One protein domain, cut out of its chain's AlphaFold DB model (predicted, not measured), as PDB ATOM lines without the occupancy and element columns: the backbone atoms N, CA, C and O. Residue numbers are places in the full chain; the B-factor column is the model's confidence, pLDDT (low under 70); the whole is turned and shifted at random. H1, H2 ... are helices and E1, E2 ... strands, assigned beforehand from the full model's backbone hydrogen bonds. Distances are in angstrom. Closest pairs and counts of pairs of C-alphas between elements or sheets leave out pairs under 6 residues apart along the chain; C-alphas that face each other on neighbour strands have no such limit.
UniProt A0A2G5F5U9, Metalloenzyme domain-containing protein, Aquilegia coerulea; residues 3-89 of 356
ATOM      1  N   LEU A   3     516.485 397.192 449.312       94.50
ATOM      2  CA  LEU A   3     515.214 397.330 450.016       94.50
ATOM      3  C   LEU A   3     515.492 397.252 451.528       94.50
ATOM      4  O   LEU A   3     516.044 396.239 451.962       94.50
ATOM      5  N   PRO A   4     515.228 398.310 452.319       93.44
ATOM      6  CA  PRO A   4     515.582 398.353 453.739       93.44
ATOM      7  C   PRO A   4     515.048 397.187 454.578       93.44
ATOM      8  O   PRO A   4     515.788 396.673 455.415       93.44
ATOM      9  N   SER A   5     513.804 396.758 454.351       96.69
ATOM     10  CA  SER A   5     513.187 395.652 455.098       96.69
ATOM     11  C   SER A   5     513.464 394.284 454.475       96.69
ATOM     12  O   SER A   5     513.163 393.268 455.094       96.69
ATOM     13  N   TYR A   6     514.041 394.253 453.270       96.06
ATOM     14  CA  TYR A   6     514.308 393.038 452.494       96.06
ATOM     15  C   TYR A   6     515.764 393.023 451.982       96.06
ATOM     16  O   TYR A   6     516.003 393.061 450.769       96.06
ATOM     17  N   PRO A   7     516.766 393.033 452.884       94.06
ATOM     18  CA  PRO A   7     518.178 393.187 452.526       94.06
ATOM     19  C   PRO A   7     518.748 392.037 451.680       94.06
ATOM     20  O   PRO A   7     519.765 392.226 451.012       94.06
ATOM     21  N   GLU A   8     518.118 390.863 451.703       95.00
ATOM     22  CA  GLU A   8     518.467 389.687 450.904       95.00
ATOM     23  C   GLU A   8     517.995 389.775 449.444       95.00
ATOM     24  O   GLU A   8     518.413 388.966 448.612       95.00
ATOM     25  N   TYR A   9     517.143 390.752 449.119       95.56
ATOM     26  CA  TYR A   9     516.623 390.942 447.771       95.56
ATOM     27  C   TYR A   9     517.519 391.868 446.954       95.56
ATOM     28  O   TYR A   9     517.903 392.965 447.368       95.56
ATOM     29  N   GLU A  10     517.799 391.444 445.728       94.94
ATOM     30  CA  GLU A  10     518.498 392.242 444.736       94.94
ATOM     31  C   GLU A  10     517.489 392.862 443.767       94.94
ATOM     32  O   GLU A  10     516.704 392.160 443.129       94.94
ATOM     33  N   VAL A  11     517.543 394.187 443.619       95.12
ATOM     34  CA  VAL A  11     516.710 394.917 442.661       95.12
ATOM     35  C   VAL A  11     517.575 395.546 441.581       95.12
ATOM     36  O   VAL A  11     518.435 396.392 441.867       95.12
ATOM     37  N   ARG A  12     517.281 395.203 440.326       92.19
ATOM     38  CA  ARG A  12     517.866 395.821 439.132       92.19
ATOM     39  C   ARG A  12     516.781 396.539 438.341       92.19
ATOM     40  O   ARG A  12     515.744 395.960 438.043       92.19
ATOM     41  N   VAL A  13     517.049 397.787 437.972       90.38
ATOM     42  CA  VAL A  13     516.194 398.576 437.080       90.38
ATOM     43  C   VAL A  13     517.002 398.892 435.832       90.38
ATOM     44  O   VAL A  13     518.140 399.352 435.933       90.38
ATOM     45  N   ARG A  14     516.442 398.617 434.656       87.12
ATOM     46  CA  ARG A  14     517.065 398.927 433.366       87.12
ATOM     47  C   ARG A  14     516.114 399.770 432.533       87.12
ATOM     48  O   ARG A  14     514.955 399.406 432.351       87.12
ATOM     49  N   TYR A  15     516.616 400.893 432.033       84.00
ATOM     50  CA  TYR A  15     515.923 401.709 431.041       84.00
ATOM     51  C   TYR A  15     515.688 400.898 429.757       84.00
ATOM     52  O   TYR A  15     516.539 400.095 429.372       84.00
ATOM     53  N   ALA A  16     514.532 401.098 429.123       77.38
ATOM     54  CA  ALA A  16     514.214 400.535 427.817       77.38
ATOM     55  C   ALA A  16     514.076 401.660 426.779       77.38
ATOM     56  O   ALA A  16     515.077 402.249 426.390       77.38
ATOM     57  N   THR A  17     512.866 401.964 426.315       69.00
ATOM     58  CA  THR A  17     512.610 403.014 425.318       69.00
ATOM     59  C   THR A  17     511.582 403.989 425.880       69.00
ATOM     60  O   THR A  17     510.568 403.553 426.426       69.00
ATOM     61  N   GLU A  18     511.834 405.293 425.744       78.50
ATOM     62  CA  GLU A  18     510.955 406.374 426.219       78.50
ATOM     63  C   GLU A  18     510.648 406.286 427.724       78.50
ATOM     64  O   GLU A  18     511.535 406.463 428.550       78.50
ATOM     65  N   HIS A  19     509.396 406.034 428.110       83.19
ATOM     66  CA  HIS A  19     508.968 405.920 429.505       83.19
ATOM     67  C   HIS A  19     509.133 404.495 430.065       83.19
ATOM     68  O   HIS A  19     508.867 404.253 431.242       83.19
ATOM     69  N   ARG A  20     509.533 403.528 429.231       83.12
ATOM     70  CA  ARG A  20     509.558 402.106 429.589       83.12
ATOM     71  C   ARG A  20     510.847 401.754 430.327       83.12
ATOM     72  O   ARG A  20     511.946 402.160 429.946       83.12
ATOM     73  N   CYS A  21     510.719 400.914 431.348       89.12
ATOM     74  CA  CYS A  21     511.843 400.284 432.031       89.12
ATOM     75  C   CYS A  21     511.482 398.851 432.437       89.12
ATOM     76  O   CYS A  21     510.309 398.508 432.566       89.12
ATOM     77  N   GLY A  22     512.500 398.012 432.616       89.62
ATOM     78  CA  GLY A  22     512.372 396.689 433.215       89.62
ATOM     79  C   GLY A  22     512.838 396.719 434.666       89.62
ATOM     80  O   GLY A  22     513.898 397.275 434.963       89.62
ATOM     81  N   VAL A  23     512.067 396.097 435.555       93.31
ATOM     82  CA  VAL A  23     512.397 395.955 436.975       93.31
ATOM     83  C   VAL A  23     512.499 394.470 437.299       93.31
ATOM     84  O   VAL A  23     511.535 393.730 437.137       93.31
ATOM     85  N   VAL A  24     513.677 394.035 437.740       92.94
ATOM     86  CA  VAL A  24     513.939 392.654 438.154       92.94
ATOM     87  C   VAL A  24     514.166 392.636 439.655       92.94
ATOM     88  O   VAL A  24     515.069 393.311 440.156       92.94
ATOM     89  N   VAL A  25     513.361 391.838 440.349       94.69
ATOM     90  CA  VAL A  25     513.509 391.534 441.772       94.69
ATOM     91  C   VAL A  25     513.969 390.087 441.884       94.69
ATOM     92  O   VAL A  25     513.314 389.186 441.363       94.69
ATOM     93  N   LYS A  26     515.112 389.859 442.531       93.94
ATOM     94  CA  LYS A  26     515.667 388.525 442.769       93.94
ATOM     95  C   LYS A  26     515.778 388.287 444.268       93.94
ATOM     96  O   LYS A  26     516.376 389.087 444.976       93.94
ATOM     97  N   GLY A  27     515.225 387.174 444.727       93.75
ATOM     98  CA  GLY A  27     515.252 386.755 446.122       93.75
ATOM     99  C   GLY A  27     514.398 385.503 446.330       93.75
ATOM    100  O   GLY A  27     513.816 384.993 445.368       93.75
ATOM    101  N   PRO A  28     514.348 384.972 447.558       94.38
ATOM    102  CA  PRO A  28     513.575 383.772 447.866       94.38
ATOM    103  C   PRO A  28     512.058 384.030 447.807       94.38
ATOM    104  O   PRO A  28     511.615 385.172 447.889       94.38
ATOM    105  N   LYS A  29     511.252 382.961 447.713       94.12
ATOM    106  CA  LYS A  29     509.788 382.979 447.944       94.12
ATOM    107  C   LYS A  29     509.019 384.070 447.174       94.12
ATOM    108  O   LYS A  29     508.134 384.722 447.724       94.12
ATOM    109  N   LEU A  30     509.388 384.286 445.914       95.44
ATOM    110  CA  LEU A  30     508.694 385.218 445.028       95.44
ATOM    111  C   LEU A  30     507.541 384.529 444.290       95.44
ATOM    112  O   LEU A  30     507.646 383.359 443.927       95.44
ATOM    113  N   SER A  31     506.482 385.283 444.017       95.19
ATOM    114  CA  SER A  31     505.342 384.879 443.192       95.19
ATOM    115  C   SER A  31     505.050 385.936 442.127       95.19
ATOM    116  O   SER A  31     505.191 387.133 442.371       95.19
ATOM    117  N   GLY A  32     504.628 385.486 440.944       94.44
ATOM    118  CA  GLY A  32     504.114 386.366 439.890       94.44
ATOM    119  C   GLY A  32     502.648 386.776 440.091       94.44
ATOM    120  O   GLY A  32     502.178 387.683 439.413       94.44
ATOM    121  N   ASN A  33     501.927 386.143 441.023       96.00
ATOM    122  CA  ASN A  33     500.490 386.342 441.227       96.00
ATOM    123  C   ASN A  33     500.204 387.539 442.142       96.00
ATOM    124  O   ASN A  33     499.613 387.406 443.215       96.00
ATOM    125  N   ILE A  34     500.628 388.725 441.713       97.50
ATOM    126  CA  ILE A  34     500.331 389.992 442.385       97.50
ATOM    127  C   ILE A  34     499.810 391.029 441.386       97.50
ATOM    128  O   ILE A  34     500.118 390.978 440.193       97.50
ATOM    129  N   SER A  35     499.029 391.991 441.869       97.25
ATOM    130  CA  SER A  35     498.640 393.161 441.086       97.25
ATOM    131  C   SER A  35     499.813 394.138 440.907       97.25
ATOM    132  O   SER A  35     500.863 394.033 441.546       97.25
ATOM    133  N   GLY A  36     499.638 395.099 439.998       96.12
ATOM    134  CA  GLY A  36     500.573 396.205 439.800       96.12
ATOM    135  C   GLY A  36     500.258 397.424 440.672       96.12
ATOM    136  O   GLY A  36     499.246 397.475 441.363       96.12
ATOM    137  N   THR A  37     501.108 398.448 440.586       97.25
ATOM    138  CA  THR A  37     500.864 399.756 441.223       97.25
ATOM    139  C   THR A  37     500.176 400.753 440.291       97.25
ATOM    140  O   THR A  37     499.812 401.854 440.702       97.25
ATOM    141  N   ASP A  38     499.992 400.389 439.023       96.31
ATOM    142  CA  ASP A  38     499.464 401.289 438.009       96.31
ATOM    143  C   ASP A  38     497.924 401.307 437.959       96.31
ATOM    144  O   ASP A  38     497.315 400.256 437.751       96.31
ATOM    145  N   PRO A  39     497.278 402.481 438.077       94.12
ATOM    146  CA  PRO A  39     495.822 402.612 437.996       94.12
ATOM    147  C   PRO A  39     495.229 402.498 436.579       94.12
ATOM    148  O   PRO A  39     494.015 402.616 436.413       94.12
ATOM    149  N   LEU A  40     496.058 402.308 435.551       90.38
ATOM    150  CA  LEU A  40     495.705 402.180 434.131       90.38
ATOM    151  C   LEU A  40     495.058 403.413 433.488       90.38
ATOM    152  O   LEU A  40     494.707 403.375 432.309       90.38
ATOM    153  N   LYS A  41     494.900 404.503 434.242       88.62
ATOM    154  CA  LYS A  41     494.296 405.758 433.793       88.62
ATOM    155  C   LYS A  41     495.002 406.944 434.429       88.62
ATOM    156  O   LYS A  41     495.349 406.904 435.610       88.62
ATOM    157  N   ASP A  42     495.120 408.015 433.659       89.38
ATOM    158  CA  ASP A  42     495.680 409.277 434.127       89.38
ATOM    159  C   ASP A  42     494.840 409.890 435.255       89.38
ATOM    160  O   ASP A  42     493.638 409.634 435.390       89.38
ATOM    161  N   ASN A  43     495.478 410.743 436.063       91.19
ATOM    162  CA  ASN A  43     494.842 411.454 437.179       91.19
ATOM    163  C   ASN A  43     494.168 410.507 438.190       91.19
ATOM    164  O   ASN A  43     493.082 410.770 438.722       91.19
ATOM    165  N   ARG A  44     494.817 409.370 438.445       94.50
ATOM    166  CA  ARG A  44     494.456 408.407 439.484       94.50
ATOM    167  C   ARG A  44     495.621 408.221 440.442       94.50
ATOM    168  O   ARG A  44     496.779 408.416 440.084       94.50
ATOM    169  N   LEU A  45     495.290 407.867 441.679       95.31
ATOM    170  CA  LEU A  45     496.290 407.589 442.700       95.31
ATOM    171  C   LEU A  45     497.048 406.304 442.362       95.31
ATOM    172  O   LEU A  45     496.472 405.359 441.826       95.31
ATOM    173  N   LEU A  46     498.331 406.284 442.726       95.88
ATOM    174  CA  LEU A  46     499.152 405.081 442.676       95.88
ATOM    175  C   LEU A  46     498.507 403.994 443.544       95.88
ATOM    176  O   LEU A  46     498.163 404.239 444.705       95.88
ATOM    177  N   LEU A  47     498.349 402.802 442.980       97.50
ATOM    178  CA  LEU A  47     497.792 401.657 443.685       97.50
ATOM    179  C   LEU A  47     498.862 400.980 444.544       97.50
ATOM    180  O   LEU A  47     500.065 401.103 444.298       97.50
ATOM    181  N   LYS A  48     498.411 400.224 445.545       97.81
ATOM    182  CA  LYS A  48     499.259 399.247 446.225       97.81
ATOM    183  C   LYS A  48     499.188 397.926 445.470       97.81
ATOM    184  O   LYS A  48     498.110 397.532 445.037       97.81
ATOM    185  N   ALA A  49     500.324 397.250 445.359       97.88
ATOM    186  CA  ALA A  49     500.341 395.869 444.906       97.88
ATOM    187  C   ALA A  49     499.647 394.986 445.955       97.88
ATOM    188  O   ALA A  49     499.888 395.134 447.157       97.88
ATOM    189  N   GLU A  50     498.809 394.070 445.498       98.12
ATOM    190  CA  GLU A  50     498.035 393.132 446.308       98.12
ATOM    191  C   GLU A  50     498.265 391.711 445.792       98.12
ATOM    192  O   GLU A  50     498.535 391.508 444.607       98.12
ATOM    193  N   ALA A  51     498.176 390.721 446.676       97.94
ATOM    194  CA  ALA A  51     498.208 389.322 446.270       97.94
ATOM    195  C   ALA A  51     496.943 388.978 445.469       97.94
ATOM    196  O   ALA A  51     495.841 389.350 445.869       97.94
ATOM    197  N   LEU A  52     497.101 388.262 444.356       97.25
ATOM    198  CA  LEU A  52     495.981 387.791 443.530       97.25
ATOM    199  C   LEU A  52     495.518 386.379 443.911       97.25
ATOM    200  O   LEU A  52     494.508 385.899 443.402       97.25
ATOM    201  N   ASP A  53     496.244 385.722 444.813       96.75
ATOM    202  CA  ASP A  53     495.866 384.453 445.418       96.75
ATOM    203  C   ASP A  53     496.188 384.434 446.925       96.75
ATOM    204  O   ASP A  53     496.685 385.403 447.503       96.75
ATOM    205  N   ASN A  54     495.859 383.322 447.586       96.94
ATOM    206  CA  ASN A  54     496.005 383.182 449.035       96.94
ATOM    207  C   ASN A  54     497.390 382.695 449.487       96.94
ATOM    208  O   ASN A  54     497.577 382.503 450.694       96.94
ATOM    209  N   THR A  55     498.337 382.494 448.566       97.81
ATOM    210  CA  THR A  55     499.669 381.964 448.887       97.81
ATOM    211  C   THR A  55     500.479 382.952 449.721       97.81
ATOM    212  O   THR A  55     500.327 384.176 449.614       97.81
ATOM    213  N   ASP A  56     501.346 382.423 450.584       97.88
ATOM    214  CA  ASP A  56     502.234 383.254 451.397       97.88
ATOM    215  C   ASP A  56     503.262 383.963 450.508       97.88
ATOM    216  O   ASP A  56     503.596 385.121 450.753       97.88
ATOM    217  N   GLU A  57     503.691 383.322 449.419       97.00
ATOM    218  CA  GLU A  57     504.583 383.888 448.412       97.00
ATOM    219  C   GLU A  57     503.968 385.116 447.728       97.00
ATOM    220  O   GLU A  57     504.659 386.122 447.559       97.00
ATOM    221  N   ALA A  58     502.683 385.088 447.353       97.56
ATOM    222  CA  ALA A  58     502.016 386.241 446.741       97.56
ATOM    223  C   ALA A  58     501.876 387.412 447.722       97.56
ATOM    224  O   ALA A  58     502.219 388.547 447.383       97.56
ATOM    225  N   LYS A  59     501.452 387.145 448.964       98.12
ATOM    226  CA  LYS A  59     501.361 388.169 450.024       98.12
ATOM    227  C   LYS A  59     502.723 388.790 450.321       98.12
ATOM    228  O   LYS A  59     502.844 390.014 450.402       98.12
ATOM    229  N   HIS A  60     503.750 387.951 450.432       97.75
ATOM    230  CA  HIS A  60     505.130 388.373 450.648       97.75
ATOM    231  C   HIS A  60     505.645 389.223 449.484       97.75
ATOM    232  O   HIS A  60     506.149 390.326 449.688       97.75
ATOM    233  N   THR A  61     505.431 388.774 448.248       97.62
ATOM    234  CA  THR A  61     505.874 389.494 447.044       97.62
ATOM    235  C   THR A  61     505.181 390.849 446.905       97.62
ATOM    236  O   THR A  61     505.842 391.842 446.606       97.62
ATOM    237  N   ALA A  62     503.881 390.939 447.201       98.06
ATOM    238  CA  ALA A  62     503.157 392.209 447.221       98.06
ATOM    239  C   ALA A  62     503.755 393.188 448.251       98.06
ATOM    240  O   ALA A  62     503.913 394.377 447.966       98.06
ATOM    241  N   ALA A  63     504.152 392.706 449.434       98.12
ATOM    242  CA  ALA A  63     504.807 393.532 450.449       98.12
ATOM    243  C   ALA A  63     506.193 394.032 449.992       98.12
ATOM    244  O   ALA A  63     506.481 395.227 450.121       98.12
ATOM    245  N   VAL A  64     507.007 393.157 449.385       97.75
ATOM    246  CA  VAL A  64     508.309 393.504 448.784       97.75
ATOM    247  C   VAL A  64     508.146 394.567 447.692       97.75
ATOM    248  O   VAL A  64     508.856 395.573 447.683       97.75
ATOM    249  N   VAL A  65     507.179 394.392 446.787       97.69
ATOM    250  CA  VAL A  65     506.933 395.313 445.665       97.69
ATOM    251  C   VAL A  65     506.406 396.671 446.135       97.69
ATOM    252  O   VAL A  65     506.789 397.706 445.587       97.69
ATOM    253  N   ASN A  66     505.584 396.706 447.185       98.19
ATOM    254  CA  ASN A  66     505.134 397.963 447.780       98.19
ATOM    255  C   ASN A  66     506.283 398.749 448.434       98.19
ATOM    256  O   ASN A  66     506.303 399.978 448.347       98.19
ATOM    257  N   GLU A  67     507.244 398.079 449.078       97.81
ATOM    258  CA  GLU A  67     508.458 398.743 449.571       97.81
ATOM    259  C   GLU A  67     509.330 399.239 448.420       97.81
ATOM    260  O   GLU A  67     509.761 400.391 448.422       97.81
ATOM    261  N   LEU A  68     509.516 398.409 447.393       97.44
ATOM    262  CA  LEU A  68     510.236 398.793 446.189       97.44
ATOM    263  C   LEU A  68     509.651 400.055 445.547       97.44
ATOM    264  O   LEU A  68     510.399 400.978 445.230       97.44
ATOM    265  N   SER A  69     508.329 400.125 445.384       97.50
ATOM    266  CA  SER A  69     507.656 401.297 444.820       97.50
ATOM    267  C   SER A  69     507.931 402.562 445.644       97.50
ATOM    268  O   SER A  69     508.294 403.595 445.077       97.50
ATOM    269  N   LYS A  70     507.864 402.470 446.980       97.00
ATOM    270  CA  LYS A  70     508.194 403.581 447.888       97.00
ATOM    271  C   LYS A  70     509.652 404.016 447.764       97.00
ATOM    272  O   LYS A  70     509.918 405.213 447.663       97.00
ATOM    273  N   GLU A  71     510.586 403.070 447.745       96.75
ATOM    274  CA  GLU A  71     512.016 403.375 447.644       96.75
ATOM    275  C   GLU A  71     512.383 403.974 446.285       96.75
ATOM    276  O   GLU A  71     513.160 404.929 446.229       96.75
ATOM    277  N   ILE A  72     511.790 403.479 445.191       96.19
ATOM    278  CA  ILE A  72     511.939 404.082 443.860       96.19
ATOM    279  C   ILE A  72     511.467 405.535 443.904       96.19
ATOM    280  O   ILE A  72     512.211 406.426 443.497       96.19
ATOM    281  N   SER A  73     510.266 405.792 444.429       96.19
ATOM    282  CA  SER A  73     509.740 407.153 444.524       96.19
ATOM    283  C   SER A  73     510.620 408.056 445.382       96.19
ATOM    284  O   SER A  73     510.927 409.171 444.967       96.19
ATOM    285  N   ARG A  74     511.105 407.576 446.531       95.69
ATOM    286  CA  ARG A  74     512.021 408.330 447.397       95.69
ATOM    287  C   ARG A  74     513.289 408.746 446.646       95.69
ATOM    288  O   ARG A  74     513.667 409.916 446.693       95.69
ATOM    289  N   ILE A  75     513.921 407.809 445.934       95.00
ATOM    290  CA  ILE A  75     515.128 408.071 445.139       95.00
ATOM    291  C   ILE A  75     514.822 409.084 444.033       95.00
ATOM    292  O   ILE A  75     515.520 410.093 443.926       95.00
ATOM    293  N   LEU A  76     513.770 408.848 443.245       95.31
ATOM    294  CA  LEU A  76     513.425 409.683 442.098       95.31
ATOM    295  C   LEU A  76     513.048 411.112 442.503       95.31
ATOM    296  O   LEU A  76     513.523 412.053 441.873       95.31
ATOM    297  N   ILE A  77     512.257 411.304 443.562       95.19
ATOM    298  CA  ILE A  77     511.892 412.640 444.069       95.19
ATOM    299  C   ILE A  77     513.143 413.459 444.406       95.19
ATOM    300  O   ILE A  77     513.221 414.635 444.063       95.19
ATOM    301  N   SER A  78     514.137 412.831 445.039       94.69
ATOM    302  CA  SER A  78     515.394 413.486 445.423       94.69
ATOM    303  C   SER A  78     516.423 413.602 444.291       94.69
ATOM    304  O   SER A  78     517.507 414.149 444.498       94.69
ATOM    305  N   HIS A  79     516.130 413.072 443.101       96.00
ATOM    306  CA  HIS A  79     517.124 412.948 442.044       96.00
ATOM    307  C   HIS A  79     517.431 414.314 441.392       96.00
ATOM    308  O   HIS A  79     516.497 414.995 440.957       96.00
ATOM    309  N   PRO A  80     518.713 414.698 441.209       96.56
ATOM    310  CA  PRO A  80     519.090 416.000 440.639       96.56
ATOM    311  C   PRO A  80     518.454 416.297 439.276       96.56
ATOM    312  O   PRO A  80     518.044 417.423 439.007       96.56
ATOM    313  N   LEU A  81     518.289 415.269 438.434       95.56
ATOM    314  CA  LEU A  81     517.618 415.404 437.136       95.56
ATOM    315  C   LEU A  81     516.165 415.890 437.270       95.56
ATOM    316  O   LEU A  81     515.698 416.644 436.425       95.56
ATOM    317  N   ASN A  82     515.440 415.493 438.319       96.62
ATOM    318  CA  ASN A  82     514.074 415.970 438.535       96.62
ATOM    319  C   ASN A  82     514.038 417.415 439.037       96.62
ATOM    320  O   ASN A  82     513.148 418.157 438.630       96.62
ATOM    321  N   ALA A  83     515.026 417.844 439.828       93.81
ATOM    322  CA  ALA A  83     515.183 419.256 440.174       93.81
ATOM    323  C   ALA A  83     515.432 420.111 438.916       93.81
ATOM    324  O   ALA A  83     514.791 421.145 438.736       93.81
ATOM    325  N   GLN A  84     516.283 419.636 437.999       96.62
ATOM    326  CA  GLN A  84     516.511 420.289 436.707       96.62
ATOM    327  C   GLN A  84     515.236 420.339 435.851       96.62
ATOM    328  O   GLN A  84     514.877 421.397 435.342       96.62
ATOM    329  N   ARG A  85     514.514 419.218 435.721       97.00
ATOM    330  CA  ARG A  85     513.248 419.171 434.967       97.00
ATOM    331  C   ARG A  85     512.235 420.180 435.499       97.00
ATOM    332  O   ARG A  85     511.623 420.881 434.700       97.00
ATOM    333  N   ALA A  86     512.094 420.278 436.820       95.25
ATOM    334  CA  ALA A  86     511.202 421.246 437.448       95.25
ATOM    335  C   ALA A  86     511.618 422.696 437.139       95.25
ATOM    336  O   ALA A  86     510.761 423.505 436.790       95.25
ATOM    337  N   ALA A  87     512.917 423.012 437.199       96.56
ATOM    338  CA  ALA A  87     513.439 424.334 436.838       96.56
ATOM    339  C   ALA A  87     513.185 424.696 435.361       96.56
ATOM    340  O   ALA A  87     512.991 425.861 435.032       96.56
ATOM    341  N   GLU A  88     513.133 423.695 434.479       97.50
ATOM    342  CA  GLU A  88     512.787 423.838 433.059       97.50
ATOM    343  C   GLU A  88     511.266 423.821 432.788       97.50
ATOM    344  O   GLU A  88     510.851 423.798 431.630       97.50
ATOM    345  N   GLY A  89     510.415 423.779 433.821       96.69
ATOM    346  CA  GLY A  89     508.956 423.693 433.672       96.69
ATOM    347  C   GLY A  89     508.447 422.347 433.130       96.69
ATOM    348  O   GLY A  89     507.295 422.244 432.710       96.69
TER     349      GLY A  89
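AT A GLANCE: This is residues 3 to 89 of the 356 residues of the protein "Metalloenzyme domain-containing protein" of Aquilegia coerulea (UniProt A0A2G5F5U9). One long helix, H1, forms the spine, with a twisted hairpin of two strands, E1 and E2, set aslant over one side of it and a long loop, residues 27 to 55, running out and folding back along another side. The end of H1 and the short helix H2 stick out from this body as an arm, residues 73 to 89. The printed part has 87 residues, with two named strands and then two named helices along the chain, in the order E1, E2, H1, H2; the sheet is E1 - E2, antiparallel. The class is mixed, helices and strands, with under half of the residues in named elements. The whole is elongated, spanning 47 by 30 by 24 A, and only just loose, close to compact, with a radius of gyration of the C-alphas of 14.7 A.

IN THESE COORDINATES: The printed part begins at Leu 3, and strand E1 follows as residues 10 to 15, 16.8 A from first to last C-alpha, with C-alpha 10 at (518.498, 392.242, 444.736). Strand E2 is residues 21 to 26, 16.4 A long. Residues 27 to 55 hold no named element. Helix H1 is residues 56 to 77, 31.8 A long, beginning with C-alpha 56 at (502.234, 383.254, 451.397). Helix H2 is residues 80 to 87, 10.8 A long, and its C-alpha 87 is at (513.439, 424.334, 436.838).

HOW THE PARTS SIT: E1 and E2 form a hairpin, antiparallel neighbours with 167 degrees between their directions. C-alphas 13 and 23 face each other at 4.6 A, and C-alphas 15 and 21 at 4.4 A. N 12 and O 24 are within hydrogen-bond range at 2.9 A, as are N 24 and O 12 at 2.8 A. E2 and H1 are near each other, with 5 pairs of C-alphas within 10 A. E1 and H1 are only just apart, their closest C-alphas 8.3 A from each other. H1 and H2 are close but not clearly touching; their closest C-alphas, those of Leu 76 and Asn 82, are 7.3 A apart. Their lines stand at a steep tilt of 58 degrees, and they run the same way. H2 is apart from E1 and from E2. In H1 and H2 every O i to N i+4 pair is within hydrogen-bond range.

THE WHOLE: The two C-alphas farthest apart are those of Asn 54 and Glu 88, at 46.8 A. Residues 73 to 89 stand free, of which 73 to 77 belong to H1 and 80 to 87 belong to H2; the body without them spans 32 by 25 by 19 A. The printed part has no cut. The link from E2 to H1 is long, with 29 residues, while those from E1 to E2 and from H1 to H2 are tight. The mean pLDDT of the printed part is 94.3, and one residue, Thr 17, is under 70.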